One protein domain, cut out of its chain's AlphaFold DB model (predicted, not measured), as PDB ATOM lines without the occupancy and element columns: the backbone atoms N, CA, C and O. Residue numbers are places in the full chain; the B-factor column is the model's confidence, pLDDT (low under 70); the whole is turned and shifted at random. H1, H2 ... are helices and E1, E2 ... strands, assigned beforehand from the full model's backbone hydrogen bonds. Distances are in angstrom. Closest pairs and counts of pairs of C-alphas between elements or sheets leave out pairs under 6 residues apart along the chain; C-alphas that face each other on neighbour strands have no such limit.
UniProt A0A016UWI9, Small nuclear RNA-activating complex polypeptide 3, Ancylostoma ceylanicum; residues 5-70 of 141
ATOM      1  N   ILE A   5     -36.545 -33.442  36.267       87.69
ATOM      2  CA  ILE A   5     -36.684 -34.854  35.899       87.69
ATOM      3  C   ILE A   5     -37.960 -35.060  35.089       87.69
ATOM      4  O   ILE A   5     -37.933 -35.716  34.047       87.69
ATOM      5  N   ARG A   6     -39.076 -34.462  35.511       84.56
ATOM      6  CA  ARG A   6     -40.343 -34.566  34.773       84.56
ATOM      7  C   ARG A   6     -40.227 -33.970  33.369       84.56
ATOM      8  O   ARG A   6     -40.710 -34.564  32.408       84.56
ATOM      9  N   GLU A   7     -39.548 -32.833  33.240       89.12
ATOM     10  CA  GLU A   7     -39.257 -32.202  31.945       89.12
ATOM     11  C   GLU A   7     -38.312 -33.045  31.082       89.12
ATOM     12  O   GLU A   7     -38.450 -33.102  29.858       89.12
ATOM     13  N   PHE A   8     -37.336 -33.723  31.689       88.81
ATOM     14  CA  PHE A   8     -36.504 -34.695  30.988       88.81
ATOM     15  C   PHE A   8     -37.338 -35.864  30.453       88.81
ATOM     16  O   PHE A   8     -37.238 -36.175  29.266       88.81
ATOM     17  N   MET A   9     -38.192 -36.464  31.286       87.00
ATOM     18  CA  MET A   9     -39.030 -37.598  30.890       87.00
ATOM     19  C   MET A   9     -39.999 -37.228  29.765       87.00
ATOM     20  O   MET A   9     -40.081 -37.952  28.779       87.00
ATOM     21  N   ALA A  10     -40.650 -36.063  29.843       85.88
ATOM     22  CA  ALA A  10     -41.578 -35.595  28.809       85.88
ATOM     23  C   ALA A  10     -40.919 -35.403  27.427       85.88
ATOM     24  O   ALA A  10     -41.585 -35.511  26.400       85.88
ATOM     25  N   ARG A  11     -39.607 -35.130  27.380       89.75
ATOM     26  CA  ARG A  11     -38.852 -34.961  26.126       89.75
ATOM     27  C   ARG A  11     -38.399 -36.281  25.499       89.75
ATOM     28  O   ARG A  11     -37.972 -36.286  24.345       89.75
ATOM     29  N   LYS A  12     -38.421 -37.390  26.241       88.44
ATOM     30  CA  LYS A  12     -37.902 -38.683  25.782       88.44
ATOM     31  C   LYS A  12     -39.053 -39.599  25.383       88.44
ATOM     32  O   LYS A  12     -39.944 -39.872  26.172       88.44
ATOM     33  N   LYS A  13     -38.984 -40.145  24.167       85.94
ATOM     34  CA  LYS A  13     -40.003 -41.064  23.626       85.94
ATOM     35  C   LYS A  13     -39.975 -42.471  24.239       85.94
ATOM     36  O   LYS A  13     -40.826 -43.280  23.909       85.94
ATOM     37  N   CYS A  14     -38.977 -42.780  25.069       85.44
ATOM     38  CA  CYS A  14     -38.809 -44.102  25.676       85.44
ATOM     39  C   CYS A  14     -39.634 -44.303  26.951       85.44
ATOM     40  O   CYS A  14     -39.643 -45.405  27.484       85.44
ATOM     41  N   PHE A  15     -40.277 -43.252  27.460       82.94
ATOM     42  CA  PHE A  15     -41.157 -43.359  28.613       82.94
ATOM     43  C   PHE A  15     -42.605 -43.381  28.156       82.94
ATOM     44  O   PHE A  15     -43.022 -42.582  27.316       82.94
ATOM     45  N   ASP A  16     -43.374 -44.266  28.769       80.25
ATOM     46  CA  ASP A  16     -44.822 -44.235  28.661       80.25
ATOM     47  C   ASP A  16     -45.396 -42.939  29.258       80.25
ATOM     48  O   ASP A  16     -44.733 -42.275  30.066       80.25
ATOM     49  N   PRO A  17     -46.648 -42.582  28.916       81.50
ATOM     50  CA  PRO A  17     -47.327 -41.448  29.522       81.50
ATOM     51  C   PRO A  17     -47.284 -41.517  31.052       81.50
ATOM     52  O   PRO A  17     -47.753 -42.476  31.667       81.50
ATOM     53  N   VAL A  18     -46.728 -40.474  31.664       80.94
ATOM     54  CA  VAL A  18     -46.643 -40.337  33.119       80.94
ATOM     55  C   VAL A  18     -47.759 -39.443  33.640       80.94
ATOM     56  O   VAL A  18     -48.116 -38.439  33.023       80.94
ATOM     57  N   THR A  19     -48.293 -39.784  34.806       85.69
ATOM     58  CA  THR A  19     -49.259 -38.957  35.532       85.69
ATOM     59  C   THR A  19     -48.602 -38.361  36.775       85.69
ATOM     60  O   THR A  19     -47.611 -38.879  37.286       85.69
ATOM     61  N   SER A  20     -49.137 -37.243  37.261       86.00
ATOM     62  CA  SER A  20     -48.701 -36.630  38.517       86.00
ATOM     63  C   SER A  20     -49.903 -36.274  39.369       86.00
ATOM     64  O   SER A  20     -50.875 -35.734  38.840       86.00
ATOM     65  N   ARG A  21     -49.811 -36.524  40.671       87.25
ATOM     66  CA  ARG A  21     -50.824 -36.176  41.670       87.25
ATOM     67  C   ARG A  21     -50.133 -35.647  42.922       87.25
ATOM     68  O   ARG A  21     -48.927 -35.843  43.071       87.25
ATOM     69  N   ASP A  22     -50.896 -34.977  43.779       88.75
ATOM     70  CA  ASP A  22     -50.456 -34.718  45.148       88.75
ATOM     71  C   ASP A  22     -50.179 -36.056  45.850       88.75
ATOM     72  O   ASP A  22     -50.885 -37.038  45.595       88.75
ATOM     73  N   ILE A  23     -49.127 -36.103  46.664       87.06
ATOM     74  CA  ILE A  23     -48.796 -37.291  47.451       87.06
ATOM     75  C   ILE A  23     -49.661 -37.392  48.708       87.06
ATOM     76  O   ILE A  23     -49.740 -38.467  49.297       87.06
ATOM     77  N   GLU A  24     -50.296 -36.299  49.138       88.25
ATOM     78  CA  GLU A  24     -51.166 -36.307  50.305       88.25
ATOM     79  C   GLU A  24     -52.237 -37.402  50.165       88.25
ATOM     80  O   GLU A  24     -53.018 -37.439  49.213       88.25
ATOM     81  N   GLY A  25     -52.220 -38.356  51.102       85.62
ATOM     82  CA  GLY A  25     -53.128 -39.503  51.112       85.62
ATOM     83  C   GLY A  25     -52.810 -40.628  50.116       85.62
ATOM     84  O   GLY A  25     -53.546 -41.611  50.097       85.62
ATOM     85  N   VAL A  26     -51.737 -40.541  49.322       88.12
ATOM     86  CA  VAL A  26     -51.307 -41.607  48.397       88.12
ATOM     87  C   VAL A  26     -50.336 -42.556  49.096       88.12
ATOM     88  O   VAL A  26     -49.286 -42.144  49.588       88.12
ATOM     89  N   LYS A  27     -50.652 -43.854  49.108       86.88
ATOM     90  CA  LYS A  27     -49.778 -44.914  49.627       86.88
ATOM     91  C   LYS A  27     -49.016 -45.599  48.492       86.88
ATOM     92  O   LYS A  27     -49.438 -45.590  47.339       86.88
ATOM     93  N   ILE A  28     -47.914 -46.282  48.825       85.69
ATOM     94  CA  ILE A  28     -47.149 -47.085  47.848       85.69
ATOM     95  C   ILE A  28     -48.035 -48.154  47.187       85.69
ATOM     96  O   ILE A  28     -47.904 -48.396  45.991       85.69
ATOM     97  N   ILE A  29     -48.963 -48.753  47.940       87.19
ATOM     98  CA  ILE A  29     -49.892 -49.773  47.426       87.19
ATOM     99  C   ILE A  29     -50.883 -49.227  46.384       87.19
ATOM    100  O   ILE A  29     -51.396 -49.993  45.574       87.19
ATOM    101  N   ASP A  30     -51.113 -47.912  46.352       88.00
ATOM    102  CA  ASP A  30     -52.002 -47.275  45.374       88.00
ATOM    103  C   ASP A  30     -51.309 -47.066  44.016       88.00
ATOM    104  O   ASP A  30     -51.941 -46.695  43.019       88.00
ATOM    105  N   LEU A  31     -49.990 -47.277  43.955       87.25
ATOM    106  CA  LEU A  31     -49.206 -47.092  42.744       87.25
ATOM    107  C   LEU A  31     -49.412 -48.268  41.787       87.25
ATOM    108  O   LEU A  31     -49.246 -49.435  42.137       87.25
ATOM    109  N   LYS A  32     -49.662 -47.956  40.511       87.50
ATOM    110  CA  LYS A  32     -49.504 -48.934  39.428       87.50
ATOM    111  C   LYS A  32     -48.011 -49.141  39.177       87.50
ATOM    112  O   LYS A  32     -47.385 -48.365  38.448       87.50
ATOM    113  N   LEU A  33     -47.449 -50.147  39.840       86.38
ATOM    114  CA  LEU A  33     -46.023 -50.459  39.808       86.38
ATOM    115  C   LEU A  33     -45.581 -50.985  38.437       86.38
ATOM    116  O   LEU A  33     -46.264 -51.781  37.794       86.38
ATOM    117  N   ARG A  34     -44.410 -50.525  38.005       87.75
ATOM    118  CA  ARG A  34     -43.717 -50.916  36.782       87.75
ATOM    119  C   ARG A  34     -42.247 -51.068  37.122       87.75
ATOM    120  O   ARG A  34     -41.607 -50.101  37.535       87.75
ATOM    121  N   LEU A  35     -41.728 -52.278  36.972       90.50
ATOM    122  CA  LEU A  35     -40.334 -52.549  37.290       90.50
ATOM    123  C   LEU A  35     -39.399 -51.803  36.336       90.50
ATOM    124  O   LEU A  35     -39.652 -51.723  35.136       90.50
ATOM    125  N   GLY A  36     -38.325 -51.237  36.884       88.50
ATOM    126  CA  GLY A  36     -37.296 -50.514  36.132       88.50
ATOM    127  C   GLY A  36     -37.705 -49.129  35.612       88.50
ATOM    128  O   GLY A  36     -36.843 -48.378  35.160       88.50
ATOM    129  N   GLN A  37     -38.982 -48.749  35.707       87.75
ATOM    130  CA  GLN A  37     -39.444 -47.410  35.351       87.75
ATOM    131  C   GLN A  37     -39.101 -46.419  36.481       87.75
ATOM    132  O   GLN A  37     -39.397 -46.705  37.645       87.75
ATOM    133  N   PRO A  38     -38.532 -45.236  36.179       87.94
ATOM    134  CA  PRO A  38     -38.319 -44.205  37.185       87.94
ATOM    135  C   PRO A  38     -39.635 -43.540  37.604       87.94
ATOM    136  O   PRO A  38     -40.416 -43.077  36.768       87.94
ATOM    137  N   TYR A  39     -39.833 -43.449  38.916       90.00
ATOM    138  CA  TYR A  39     -40.859 -42.656  39.584       90.00
ATOM    139  C   TYR A  39     -40.208 -41.410  40.194       90.00
ATOM    140  O   TYR A  39     -39.050 -41.443  40.610       90.00
ATOM    141  N   VAL A  40     -40.957 -40.309  40.256       90.44
ATOM    142  CA  VAL A  40     -40.482 -39.046  40.832       90.44
ATOM    143  C   VAL A  40     -41.339 -38.686  42.030       90.44
ATOM    144  O   VAL A  40     -42.541 -38.465  41.891       90.44
ATOM    145  N   PHE A  41     -40.701 -38.586  43.190       90.19
ATOM    146  CA  PHE A  41     -41.280 -37.979  44.375       90.19
ATOM    147  C   PHE A  41     -40.779 -36.540  44.504       90.19
ATOM    148  O   PHE A  41     -39.577 -36.299  44.434       90.19
ATOM    149  N   GLN A  42     -41.683 -35.579  44.694       88.19
ATOM    150  CA  GLN A  42     -41.319 -34.180  44.887       88.19
ATOM    151  C   GLN A  42     -41.602 -33.743  46.325       88.19
ATOM    152  O   GLN A  42     -42.756 -33.679  46.740       88.19
ATOM    153  N   HIS A  43     -40.549 -33.394  47.062       84.50
ATOM    154  CA  HIS A  43     -40.626 -32.877  48.423       84.50
ATOM    155  C   HIS A  43     -40.555 -31.341  48.415       84.50
ATOM    156  O   HIS A  43     -39.691 -30.743  47.765       84.50
ATOM    157  N   SER A  44     -41.511 -30.700  49.098       83.94
ATOM    158  CA  SER A  44     -41.606 -29.239  49.284       83.94
ATOM    159  C   SER A  44     -41.547 -28.405  47.991       83.94
ATOM    160  O   SER A  44     -41.178 -27.234  48.012       83.94
ATOM    161  N   GLY A  45     -41.891 -28.997  46.842       80.06
ATOM    162  CA  GLY A  45     -41.950 -28.319  45.541       80.06
ATOM    163  C   GLY A  45     -40.600 -27.948  44.908       80.06
ATOM    164  O   GLY A  45     -40.583 -27.398  43.803       80.06
ATOM    165  N   THR A  46     -39.481 -28.250  45.565       82.88
ATOM    166  CA  THR A  46     -38.132 -27.851  45.121       82.88
ATOM    167  C   THR A  46     -37.135 -29.004  45.076       82.88
ATOM    168  O   THR A  46     -36.112 -28.877  44.408       82.88
ATOM    169  N   CYS A  47     -37.433 -30.136  45.717       84.31
ATOM    170  CA  CYS A  47     -36.559 -31.302  45.735       84.31
ATOM    171  C   CYS A  47     -37.234 -32.480  45.026       84.31
ATOM    172  O   CYS A  47     -38.299 -32.922  45.449       84.31
ATOM    173  N   GLU A  48     -36.645 -32.973  43.935       88.69
ATOM    174  CA  GLU A  48     -37.103 -34.191  43.263       88.69
ATOM    175  C   GLU A  48     -36.209 -35.376  43.658       88.69
ATOM    176  O   GLU A  48     -34.984 -35.302  43.578       88.69
ATOM    177  N   HIS A  49     -36.838 -36.481  44.047       88.38
ATOM    178  CA  HIS A  49     -36.203 -37.744  44.389       88.38
ATOM    179  C   HIS A  49     -36.650 -38.826  43.411       88.38
ATOM    180  O   HIS A  49     -37.846 -39.028  43.187       88.38
ATOM    181  N   LEU A  50     -35.678 -39.535  42.844       90.62
ATOM    182  CA  LEU A  50     -35.933 -40.694  42.001       90.62
ATOM    183  C   LEU A  50     -36.186 -41.927  42.861       90.62
ATOM    184  O   LEU A  50     -35.423 -42.226  43.778       90.62
ATOM    185  N   LEU A  51     -37.234 -42.658  42.510       89.62
ATOM    186  CA  LEU A  51     -37.575 -43.953  43.079       89.62
ATOM    187  C   LEU A  51     -37.655 -44.959  41.936       89.62
ATOM    188  O   LEU A  51     -38.290 -44.694  40.916       89.62
ATOM    189  N   ILE A  52     -37.005 -46.108  42.092       90.69
ATOM    190  CA  ILE A  52     -37.054 -47.181  41.101       90.69
ATOM    191  C   ILE A  52     -37.345 -48.483  41.832       90.69
ATOM    192  O   ILE A  52     -36.616 -48.881  42.740       90.69
ATOM    193  N   PHE A  53     -38.417 -49.148  41.418       91.12
ATOM    194  CA  PHE A  53     -38.721 -50.503  41.856       91.12
ATOM    195  C   PHE A  53     -37.991 -51.454  40.917       91.12
ATOM    196  O   PHE A  53     -38.346 -51.577  39.746       91.12
ATOM    197  N   HIS A  54     -36.913 -52.056  41.406       92.94
ATOM    198  CA  HIS A  54     -36.070 -52.933  40.595       92.94
ATOM    199  C   HIS A  54     -36.500 -54.394  40.640       92.94
ATOM    200  O   HIS A  54     -36.243 -55.116  39.683       92.94
ATOM    201  N   ASP A  55     -37.148 -54.810  41.723       91.62
ATOM    202  CA  ASP A  55     -37.458 -56.209  41.972       91.62
ATOM    203  C   ASP A  55     -38.808 -56.360  42.684       91.62
ATOM    204  O   ASP A  55     -39.297 -55.426  43.331       91.62
ATOM    205  N   LEU A  56     -39.406 -57.539  42.543       91.00
ATOM    206  CA  LEU A  56     -40.613 -57.963  43.237       91.00
ATOM    207  C   LEU A  56     -40.479 -59.427  43.640       91.00
ATOM    208  O   LEU A  56     -39.945 -60.249  42.902       91.00
ATOM    209  N   ARG A  57     -41.028 -59.768  44.802       90.81
ATOM    210  CA  ARG A  57     -41.129 -61.154  45.256       90.81
ATOM    211  C   ARG A  57     -42.530 -61.443  45.757       90.81
ATOM    212  O   ARG A  57     -43.223 -60.539  46.226       90.81
ATOM    213  N   LEU A  58     -42.925 -62.707  45.674       92.62
ATOM    214  CA  LEU A  58     -44.145 -63.174  46.319       92.62
ATOM    215  C   LEU A  58     -43.973 -63.135  47.843       92.62
ATOM    216  O   LEU A  58     -42.870 -63.324  48.364       92.62
ATOM    217  N   MET A  59     -45.074 -62.843  48.535       91.56
ATOM    218  CA  MET A  59     -45.121 -62.865  49.993       91.56
ATOM    219  C   MET A  59     -45.057 -64.316  50.474       91.56
ATOM    220  O   MET A  59     -45.850 -65.158  50.057       91.56
ATOM    221  N   GLU A  60     -44.103 -64.587  51.353       95.19
ATOM    222  CA  GLU A  60     -43.855 -65.885  51.964       95.19
ATOM    223  C   GLU A  60     -44.514 -65.966  53.343       95.19
ATOM    224  O   GLU A  60     -44.792 -64.955  53.990       95.19
ATOM    225  N   ARG A  61     -44.722 -67.188  53.847       95.50
ATOM    226  CA  ARG A  61     -45.342 -67.405  55.173       95.50
ATOM    227  C   ARG A  61     -44.537 -66.811  56.331       95.50
ATOM    228  O   ARG A  61     -45.095 -66.556  57.392       95.50
ATOM    229  N   THR A  62     -43.232 -66.635  56.145       95.19
ATOM    230  CA  THR A  62     -42.322 -66.040  57.134       95.19
ATOM    231  C   THR A  62     -42.351 -64.516  57.136       95.19
ATOM    232  O   THR A  62     -41.750 -63.902  58.016       95.19
ATOM    233  N   ASP A  63     -43.008 -63.895  56.157       93.19
ATOM    234  CA  ASP A  63     -43.116 -62.446  56.087       93.19
ATOM    235  C   ASP A  63     -44.162 -61.905  57.054       93.19
ATOM    236  O   ASP A  63     -45.063 -62.613  57.511       93.19
ATOM    237  N   ILE A  64     -44.071 -60.605  57.325       93.31
ATOM    238  CA  ILE A  64     -45.101 -59.889  58.069       93.31
ATOM    239  C   ILE A  64     -46.371 -59.866  57.213       93.31
ATOM    240  O   ILE A  64     -46.370 -59.323  56.116       93.31
ATOM    241  N   GLN A  65     -47.450 -60.472  57.710       93.94
ATOM    242  CA  GLN A  65     -48.717 -60.577  56.970       93.94
ATOM    243  C   GLN A  65     -49.619 -59.344  57.152       93.94
ATOM    244  O   GLN A  65     -50.504 -59.086  56.343       93.94
ATOM    245  N   GLU A  66     -49.402 -58.579  58.222       93.00
ATOM    246  CA  GLU A  66     -50.115 -57.333  58.519       93.00
ATOM    247  C   GLU A  66     -49.676 -56.227  57.544       93.00
ATOM    248  O   GLU A  66     -48.540 -55.747  57.601       93.00
ATOM    249  N   LEU A  67     -50.575 -55.797  56.657       87.81
ATOM    250  CA  LEU A  67     -50.297 -54.760  55.653       87.81
ATOM    251  C   LEU A  67     -49.939 -53.413  56.292       87.81
ATOM    252  O   LEU A  67     -49.125 -52.666  55.755       87.81
ATOM    253  N   GLU A  68     -50.505 -53.118  57.460       89.44
ATOM    254  CA  GLU A  68     -50.305 -51.878  58.211       89.44
ATOM    255  C   GLU A  68     -48.869 -51.722  58.727       89.44
ATOM    256  O   GLU A  68     -48.446 -50.614  59.052       89.44
ATOM    257  N   ARG A  69     -48.105 -52.819  58.790       89.00
ATOM    258  CA  ARG A  69     -46.689 -52.806  59.182       89.00
ATOM    259  C   ARG A  69     -45.767 -52.368  58.045       89.00
ATOM    260  O   ARG A  69     -44.591 -52.116  58.296       89.00
ATOM    261  N   TYR A  70     -46.270 -52.284  56.814       89.25
ATOM    262  CA  TYR A  70     -45.516 -51.789  55.668       89.25
ATOM    263  C   TYR A  70     -45.686 -50.270  55.497       89.25
ATOM    264  O   TYR A  70     -46.764 -49.735  55.757       89.25
TER     265      TYR A  70
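AT A GLANCE: This is residues 5 to 70 of the 141 residues of the protein "Small nuclear RNA-activating complex polypeptide 3" of Ancylostoma ceylanicum (UniProt A0A016UWI9). Little regular structure: a small hairpin of two strands, E1 and E2, with the short helix H1 near it, and long loops for the rest; a tail sticks out at residues 57 to 66. The 66 printed residues hold 19 in named elements, in the order H1, E1, E2, with the strands antiparallel; the class is mixed. The whole is loose, radius of gyration of the C-alphas 14.6 A, and elongated, spanning 44 by 27 by 16 A.

IN THESE COORDINATES: E1, residues 38 to 43, is 16.1 A long and begins at C-alpha 38 (-38.319, -44.205, 37.185). E2, residues 47 to 52, is 16.5 A long and ends at C-alpha 52 (-37.054, -47.181, 41.101). H1 is residues 5 to 11.

HOW THE PARTS SIT: E1 and E2 form a hairpin, directions 150 degrees apart, with N 41 and O 49 at 2.9 A, within hydrogen-bond range. The closest C-alphas of H1 and E2, those of Ile 5 and Glu 48, are 7.4 A apart. In H1 every O i to N i+4 pair is within hydrogen-bond range.

THE WHOLE: The C-alphas farthest apart, those of Arg 11 and Thr 62, are 44.0 A apart. The link from H1 to E1 is long, 26 residues. The printed part has no cut, and no printed residue is under 70 in pLDDT.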